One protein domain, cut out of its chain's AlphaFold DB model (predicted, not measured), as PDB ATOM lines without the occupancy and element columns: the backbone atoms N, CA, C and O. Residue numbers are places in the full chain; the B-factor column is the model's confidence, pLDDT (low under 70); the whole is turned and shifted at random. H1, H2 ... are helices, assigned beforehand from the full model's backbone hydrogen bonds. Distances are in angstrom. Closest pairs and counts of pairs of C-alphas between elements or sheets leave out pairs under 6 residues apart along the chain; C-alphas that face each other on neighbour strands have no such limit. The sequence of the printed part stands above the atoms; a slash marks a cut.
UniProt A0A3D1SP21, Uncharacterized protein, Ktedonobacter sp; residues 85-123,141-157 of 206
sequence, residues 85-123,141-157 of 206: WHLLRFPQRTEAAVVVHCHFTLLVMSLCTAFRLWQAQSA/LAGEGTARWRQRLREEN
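This is residues 85 to 123 and 141 to 157 of the 206 residues of an uncharacterized protein of Ktedonobacter sp (UniProt A0A3D1SP21). One long, straight helix, H1, makes the longest axis; the leading stretch, residues 85 to 94, folds back beside its first half, and the short helix H2 is near its second half, with residues 150 to 157 sticking out. The printed part has 56 residues with two named helices, H1 then H2, and no named strand: all helix. It is loose, with a radius of gyration of the C-alphas of 14.1 A, and only just elongated, spanning 42 by 21 by 19 A.

Start at C-alpha 85, at (-33.366, -30.727, 234.974). H1, residues 95 to 123, begins at C-alpha 95, (-19.384, -35.172, 222.749), and runs 42.1 A. H2, residues 146 to 157, runs 16.2 A to C-alpha 157 at (-53.010, -23.839, 237.308).

H1 and H2 are near each other, their closest C-alphas 8.5 A apart. In both, every O i to N i+4 pair is within hydrogen-bond range.

The C-alphas of Thr 94 and Ala 123 are the two farthest apart, 43.0 A. Residues 124 to 140 are not printed; look across this cut from C-alpha 123 to C-alpha 141, 11.9 A. No printed residue is under 70 in pLDDT.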
ATOM      1  N   TRP A  85     -33.925 -31.349 236.179       92.81
ATOM      2  CA  TRP A  85     -33.366 -30.727 234.974       92.81
ATOM      3  C   TRP A  85     -32.784 -31.722 233.970       92.81
ATOM      4  O   TRP A  85     -32.398 -31.323 232.877       92.81
ATOM      5  N   HIS A  86     -32.774 -33.019 234.297       93.06
ATOM      6  CA  HIS A  86     -32.339 -34.083 233.391       93.06
ATOM      7  C   HIS A  86     -30.940 -33.857 232.786       93.06
ATOM      8  O   HIS A  86     -30.670 -34.255 231.653       93.06
ATOM      9  N   LEU A  87     -30.020 -33.265 233.552       92.50
ATOM     10  CA  LEU A  87     -28.670 -32.916 233.098       92.50
ATOM     11  C   LEU A  87     -27.889 -34.120 232.542       92.50
ATOM     12  O   LEU A  87     -27.046 -33.950 231.676       92.50
ATOM     13  N   LEU A  88     -28.198 -35.339 233.001       92.31
ATOM     14  CA  LEU A  88     -27.561 -36.581 232.540       92.31
ATOM     15  C   LEU A  88     -28.363 -37.346 231.469       92.31
ATOM     16  O   LEU A  88     -28.020 -38.482 231.143       92.31
ATOM     17  N   ARG A  89     -29.454 -36.775 230.944       91.81
ATOM     18  CA  ARG A  89     -30.263 -37.381 229.872       91.81
ATOM     19  C   ARG A  89     -30.081 -36.600 228.581       91.81
ATOM     20  O   ARG A  89     -30.903 -35.768 228.214       91.81
ATOM     21  N   PHE A  90     -28.977 -36.890 227.910       89.75
ATOM     22  CA  PHE A  90     -28.601 -36.227 226.669       89.75
ATOM     23  C   PHE A  90     -29.483 -36.697 225.501       89.75
ATOM     24  O   PHE A  90     -29.719 -37.904 225.383       89.75
ATOM     25  N   PRO A  91     -29.921 -35.790 224.607       88.88
ATOM     26  CA  PRO A  91     -30.663 -36.161 223.400       88.88
ATOM     27  C   PRO A  91     -29.866 -37.071 222.454       88.88
ATOM     28  O   PRO A  91     -30.434 -37.952 221.816       88.88
ATOM     29  N   GLN A  92     -28.547 -36.869 222.375       93.69
ATOM     30  CA  GLN A  92     -27.618 -37.684 221.588       93.69
ATOM     31  C   GLN A  92     -26.350 -37.978 222.397       93.69
ATOM     32  O   GLN A  92     -25.929 -37.172 223.224       93.69
ATOM     33  N   ARG A  93     -25.722 -39.132 222.143       91.69
ATOM     34  CA  ARG A  93     -24.488 -39.580 222.814       91.69
ATOM     35  C   ARG A  93     -23.230 -39.216 222.018       91.69
ATOM     36  O   ARG A  93     -22.365 -40.056 221.805       91.69
ATOM     37  N   THR A  94     -23.158 -37.975 221.551       96.62
ATOM     38  CA  THR A  94     -21.943 -37.399 220.958       96.62
ATOM     39  C   THR A  94     -21.366 -36.369 221.921       96.62
ATOM     40  O   THR A  94     -22.109 -35.760 222.693       96.62
ATOM     41  N   GLU A  95     -20.051 -36.158 221.888       96.38
ATOM     42  CA  GLU A  95     -19.384 -35.172 222.749       96.38
ATOM     43  C   GLU A  95     -20.010 -33.779 222.599       96.38
ATOM     44  O   GLU A  95     -20.427 -33.173 223.586       96.38
ATOM     45  N   ALA A  96     -20.184 -33.318 221.357       95.94
ATOM     46  CA  ALA A  96     -20.793 -32.024 221.066       95.94
ATOM     47  C   ALA A  96     -22.216 -31.897 221.642       95.94
ATOM     48  O   ALA A  96     -22.548 -30.875 222.241       95.94
ATOM     49  N   ALA A  97     -23.049 -32.937 221.520       95.12
ATOM     50  CA  ALA A  97     -24.406 -32.910 222.064       95.12
ATOM     51  C   ALA A  97     -24.419 -32.874 223.598       95.12
ATOM     52  O   ALA A  97     -25.238 -32.166 224.183       95.12
ATOM     53  N   VAL A  98     -23.502 -33.598 224.252       95.50
ATOM     54  CA  VAL A  98     -23.334 -33.560 225.713       95.50
ATOM     55  C   VAL A  98     -22.920 -32.160 226.162       95.50
ATOM     56  O   VAL A  98     -23.539 -31.609 227.073       95.50
ATOM     57  N   VAL A  99     -21.928 -31.556 225.501       95.44
ATOM     58  CA  VAL A  99     -21.451 -30.202 225.816       95.44
ATOM     59  C   VAL A  99     -22.582 -29.185 225.676       95.44
ATOM     60  O   VAL A  99     -22.845 -28.442 226.624       95.44
ATOM     61  N   VAL A 100     -23.293 -29.177 224.544       96.19
ATOM     62  CA  VAL A 100     -24.409 -28.247 224.308       96.19
ATOM     63  C   VAL A 100     -25.527 -28.454 225.331       96.19
ATOM     64  O   VAL A 100     -25.990 -27.480 225.923       96.19
ATOM     65  N   HIS A 101     -25.929 -29.703 225.596       95.88
ATOM     66  CA  HIS A 101     -26.973 -30.018 226.579       95.88
ATOM     67  C   HIS A 101     -26.611 -29.534 227.982       95.88
ATOM     68  O   HIS A 101     -27.442 -28.914 228.645       95.88
ATOM     69  N   CYS A 102     -25.377 -29.779 228.430       94.06
ATOM     70  CA  CYS A 102     -24.904 -29.341 229.739       94.06
ATOM     71  C   CYS A 102     -24.981 -27.818 229.883       94.06
ATOM     72  O   CYS A 102     -25.590 -27.326 230.832       94.06
ATOM     73  N   HIS A 103     -24.424 -27.073 228.924       94.94
ATOM     74  CA  HIS A 103     -24.432 -25.609 228.966       94.94
ATOM     75  C   HIS A 103     -25.854 -25.057 228.907       94.94
ATOM     76  O   HIS A 103     -26.240 -24.254 229.753       94.94
ATOM     77  N   PHE A 104     -26.656 -25.527 227.953       95.50
ATOM     78  CA  PHE A 104     -28.036 -25.085 227.803       95.50
ATOM     79  C   PHE A 104     -28.859 -25.355 229.068       95.50
ATOM     80  O   PHE A 104     -29.538 -24.462 229.568       95.50
ATOM     81  N   THR A 105     -28.743 -26.553 229.644       94.94
ATOM     82  CA  THR A 105     -29.456 -26.916 230.876       94.94
ATOM     83  C   THR A 105     -29.059 -26.010 232.041       94.94
ATOM     84  O   THR A 105     -29.936 -25.516 232.747       94.94
ATOM     85  N   LEU A 106     -27.762 -25.741 232.233       94.00
ATOM     86  CA  LEU A 106     -27.282 -24.856 233.301       94.00
ATOM     87  C   LEU A 106     -27.712 -23.394 233.095       94.00
ATOM     88  O   LEU A 106     -28.056 -22.721 234.070       94.00
ATOM     89  N   LEU A 107     -27.760 -22.918 231.847       95.94
ATOM     90  CA  LEU A 107     -28.266 -21.585 231.506       95.94
ATOM     91  C   LEU A 107     -29.762 -21.461 231.812       95.94
ATOM     92  O   LEU A 107     -30.174 -20.519 232.487       95.94
ATOM     93  N   VAL A 108     -30.576 -22.429 231.384       95.31
ATOM     94  CA  VAL A 108     -32.023 -22.431 231.657       95.31
ATOM     95  C   VAL A 108     -32.298 -22.594 233.155       95.31
ATOM     96  O   VAL A 108     -33.187 -21.929 233.688       95.31
ATOM     97  N   MET A 109     -31.522 -23.424 233.858       92.94
ATOM     98  CA  MET A 109     -31.617 -23.568 235.313       92.94
ATOM     99  C   MET A 109     -31.320 -22.241 236.024       92.94
ATOM    100  O   MET A 109     -32.078 -21.834 236.909       92.94
ATOM    101  N   SER A 110     -30.267 -21.537 235.601       91.44
ATOM    102  CA  SER A 110     -29.903 -20.216 236.127       91.44
ATOM    103  C   SER A 110     -30.991 -19.177 235.848       91.44
ATOM    104  O   SER A 110     -31.429 -18.490 236.767       91.44
ATOM    105  N   LEU A 111     -31.498 -19.118 234.612       94.75
ATOM    106  CA  LEU A 111     -32.569 -18.201 234.215       94.75
ATOM    107  C   LEU A 111     -33.861 -18.454 235.004       94.75
ATOM    108  O   LEU A 111     -34.479 -17.520 235.507       94.75
ATOM    109  N   CYS A 112     -34.255 -19.719 235.157       93.00
ATOM    110  CA  CYS A 112     -35.429 -20.099 235.938       93.00
ATOM    111  C   CYS A 112     -35.264 -19.728 237.416       93.00
ATOM    112  O   CYS A 112     -36.195 -19.210 238.029       93.00
ATOM    113  N   THR A 113     -34.076 -19.937 237.982       90.19
ATOM    114  CA  THR A 113     -33.775 -19.544 239.365       90.19
ATOM    115  C   THR A 113     -33.839 -18.027 239.536       90.19
ATOM    116  O   THR A 113     -34.493 -17.554 240.462       90.19
ATOM    117  N   ALA A 114     -33.249 -17.260 238.615       90.94
ATOM    118  CA  ALA A 114     -33.312 -15.799 238.620       90.94
ATOM    119  C   ALA A 114     -34.757 -15.288 238.523       90.94
ATOM    120  O   ALA A 114     -35.160 -14.420 239.293       90.94
ATOM    121  N   PHE A 115     -35.567 -15.876 237.638       91.75
ATOM    122  CA  PHE A 115     -36.985 -15.544 237.517       91.75
ATOM    123  C   PHE A 115     -37.758 -15.819 238.810       91.75
ATOM    124  O   PHE A 115     -38.542 -14.983 239.250       91.75
ATOM    125  N   ARG A 116     -37.516 -16.964 239.459       90.75
ATOM    126  CA  ARG A 116     -38.154 -17.307 240.741       90.75
ATOM    127  C   ARG A 116     -37.760 -16.340 241.855       90.75
ATOM    128  O   ARG A 116     -38.617 -15.942 242.637       90.75
ATOM    129  N   LEU A 117     -36.487 -15.948 241.916       89.56
ATOM    130  CA  LEU A 117     -36.008 -14.951 242.876       89.56
ATOM    131  C   LEU A 117     -36.662 -13.590 242.640       89.56
ATOM    132  O   LEU A 117     -37.124 -12.964 243.590       89.56
ATOM    133  N   TRP A 118     -36.762 -13.170 241.378       89.88
ATOM    134  CA  TRP A 118     -37.473 -11.953 241.002       89.88
ATOM    135  C   TRP A 118     -38.953 -12.012 241.409       89.88
ATOM    136  O   TRP A 118     -39.429 -11.092 242.063       89.88
ATOM    137  N   GLN A 119     -39.660 -13.113 241.127       88.06
ATOM    138  CA  GLN A 119     -41.055 -13.293 241.552       88.06
ATOM    139  C   GLN A 119     -41.217 -13.201 243.074       88.06
ATOM    140  O   GLN A 119     -42.119 -12.515 243.554       88.06
ATOM    141  N   ALA A 120     -40.346 -13.878 243.831       86.56
ATOM    142  CA  ALA A 120     -40.371 -13.846 245.291       86.56
ATOM    143  C   ALA A 120     -40.151 -12.421 245.817       86.56
ATOM    144  O   ALA A 120     -40.876 -11.967 246.699       86.56
ATOM    145  N   GLN A 121     -39.205 -11.688 245.228       84.50
ATOM    146  CA  GLN A 121     -38.947 -10.292 245.564       84.50
ATOM    147  C   GLN A 121     -40.127  -9.375 245.210       84.50
ATOM    148  O   GLN A 121     -40.491  -8.517 246.006       84.50
ATOM    149  N   SER A 122     -40.748  -9.552 244.042       82.81
ATOM    150  CA  SER A 122     -41.918  -8.767 243.632       82.81
ATOM    151  C   SER A 122     -43.141  -9.023 244.515       82.81
ATOM    152  O   SER A 122     -43.928  -8.108 244.736       82.81
ATOM    153  N   ALA A 123     -43.295 -10.238 245.050       80.69
ATOM    154  CA  ALA A 123     -44.378 -10.575 245.975       80.69
ATOM    155  C   ALA A 123     -44.238  -9.899 247.357       80.69
ATOM    156  O   ALA A 123     -45.228  -9.762 248.069       80.69
ATOM    157  N   LEU A 141     -36.140 -18.417 248.208       84.94
ATOM    158  CA  LEU A 141     -36.820 -19.603 247.699       84.94
ATOM    159  C   LEU A 141     -37.241 -20.564 248.820       84.94
ATOM    160  O   LEU A 141     -37.815 -21.605 248.521       84.94
ATOM    161  N   ALA A 142     -36.932 -20.259 250.089       84.50
ATOM    162  CA  ALA A 142     -37.291 -21.048 251.272       84.50
ATOM    163  C   ALA A 142     -36.932 -22.549 251.173       84.50
ATOM    164  O   ALA A 142     -37.640 -23.414 251.687       84.50
ATOM    165  N   GLY A 143     -35.846 -22.878 250.465       81.69
ATOM    166  CA  GLY A 143     -35.440 -24.268 250.217       81.69
ATOM    167  C   GLY A 143     -36.360 -25.046 249.262       81.69
ATOM    168  O   GLY A 143     -36.231 -26.266 249.141       81.69
ATOM    169  N   GLU A 144     -37.287 -24.383 248.564       87.50
ATOM    170  CA  GLU A 144     -38.138 -25.004 247.551       87.50
ATOM    171  C   GLU A 144     -37.310 -25.351 246.300       87.50
ATOM    172  O   GLU A 144     -36.895 -24.482 245.528       87.50
ATOM    173  N   GLY A 145     -37.087 -26.645 246.068       87.94
ATOM    174  CA  GLY A 145     -36.481 -27.150 244.833       87.94
ATOM    175  C   GLY A 145     -37.401 -27.018 243.614       87.94
ATOM    176  O   GLY A 145     -38.623 -26.878 243.733       87.94
ATOM    177  N   THR A 146     -36.831 -27.122 242.413       89.88
ATOM    178  CA  THR A 146     -37.555 -26.920 241.146       89.88
ATOM    179  C   THR A 146     -38.709 -27.908 240.965       89.88
ATOM    180  O   THR A 146     -39.759 -27.554 240.432       89.88
ATOM    181  N   ALA A 147     -38.536 -29.158 241.404       90.00
ATOM    182  CA  ALA A 147     -39.570 -30.186 241.288       90.00
ATOM    183  C   ALA A 147     -40.841 -29.821 242.075       90.00
ATOM    184  O   ALA A 147     -41.940 -29.890 241.524       90.00
ATOM    185  N   ARG A 148     -40.680 -29.383 243.334       91.06
ATOM    186  CA  ARG A 148     -41.791 -28.942 244.193       91.06
ATOM    187  C   ARG A 148     -42.451 -27.689 243.634       91.06
ATOM    188  O   ARG A 148     -43.669 -27.660 243.507       91.06
ATOM    189  N   TRP A 149     -41.644 -26.722 243.200       91.81
ATOM    190  CA  TRP A 149     -42.134 -25.509 242.549       91.81
ATOM    191  C   TRP A 149     -43.014 -25.821 241.327       91.81
ATOM    192  O   TRP A 149     -44.131 -25.323 241.214       91.81
ATOM    193  N   ARG A 150     -42.561 -26.715 240.434       91.94
ATOM    194  CA  ARG A 150     -43.347 -27.146 239.265       91.94
ATOM    195  C   ARG A 150     -44.621 -27.894 239.656       91.94
ATOM    196  O   ARG A 150     -45.629 -27.745 238.973       91.94
ATOM    197  N   GLN A 151     -44.583 -28.715 240.703       92.69
ATOM    198  CA  GLN A 151     -45.773 -29.407 241.197       92.69
ATOM    199  C   GLN A 151     -46.811 -28.404 241.708       92.69
ATOM    200  O   GLN A 151     -47.952 -28.444 241.260       92.69
ATOM    201  N   ARG A 152     -46.395 -27.463 242.556       93.69
ATOM    202  CA  ARG A 152     -47.260 -26.398 243.060       93.69
ATOM    203  C   ARG A 152     -47.852 -25.562 241.924       93.69
ATOM    204  O   ARG A 152     -49.061 -25.372 241.879       93.69
ATOM    205  N   LEU A 153     -47.039 -25.155 240.945       92.00
ATOM    206  CA  LEU A 153     -47.539 -24.449 239.760       92.00
ATOM    207  C   LEU A 153     -48.568 -25.269 238.975       92.00
ATOM    208  O   LEU A 153     -49.537 -24.707 238.470       92.00
ATOM    209  N   ARG A 154     -48.382 -26.588 238.848       93.00
ATOM    210  CA  ARG A 154     -49.382 -27.453 238.207       93.00
ATOM    211  C   ARG A 154     -50.674 -27.496 239.002       93.00
ATOM    212  O   ARG A 154     -51.727 -27.456 238.389       93.00
ATOM    213  N   GLU A 155     -50.603 -27.569 240.325       92.81
ATOM    214  CA  GLU A 155     -51.781 -27.570 241.197       92.81
ATOM    215  C   GLU A 155     -52.536 -26.234 241.116       92.81
ATOM    216  O   GLU A 155     -53.739 -26.231 240.862       92.81
ATOM    217  N   GLU A 156     -51.830 -25.103 241.210       90.56
ATOM    218  CA  GLU A 156     -52.393 -23.744 241.113       90.56
ATOM    219  C   GLU A 156     -53.030 -23.439 239.745       90.56
ATOM    220  O   GLU A 156     -53.931 -22.601 239.639       90.56
ATOM    221  N   ASN A 157     -52.550 -24.083 238.677       92.44
ATOM    222  CA  ASN A 157     -53.010 -23.839 237.308       92.44
ATOM    223  C   ASN A 157     -53.789 -25.018 236.706       92.44
ATOM    224  O   ASN A 157     -54.169 -24.939 235.542       92.44
TER     225      ASN A 157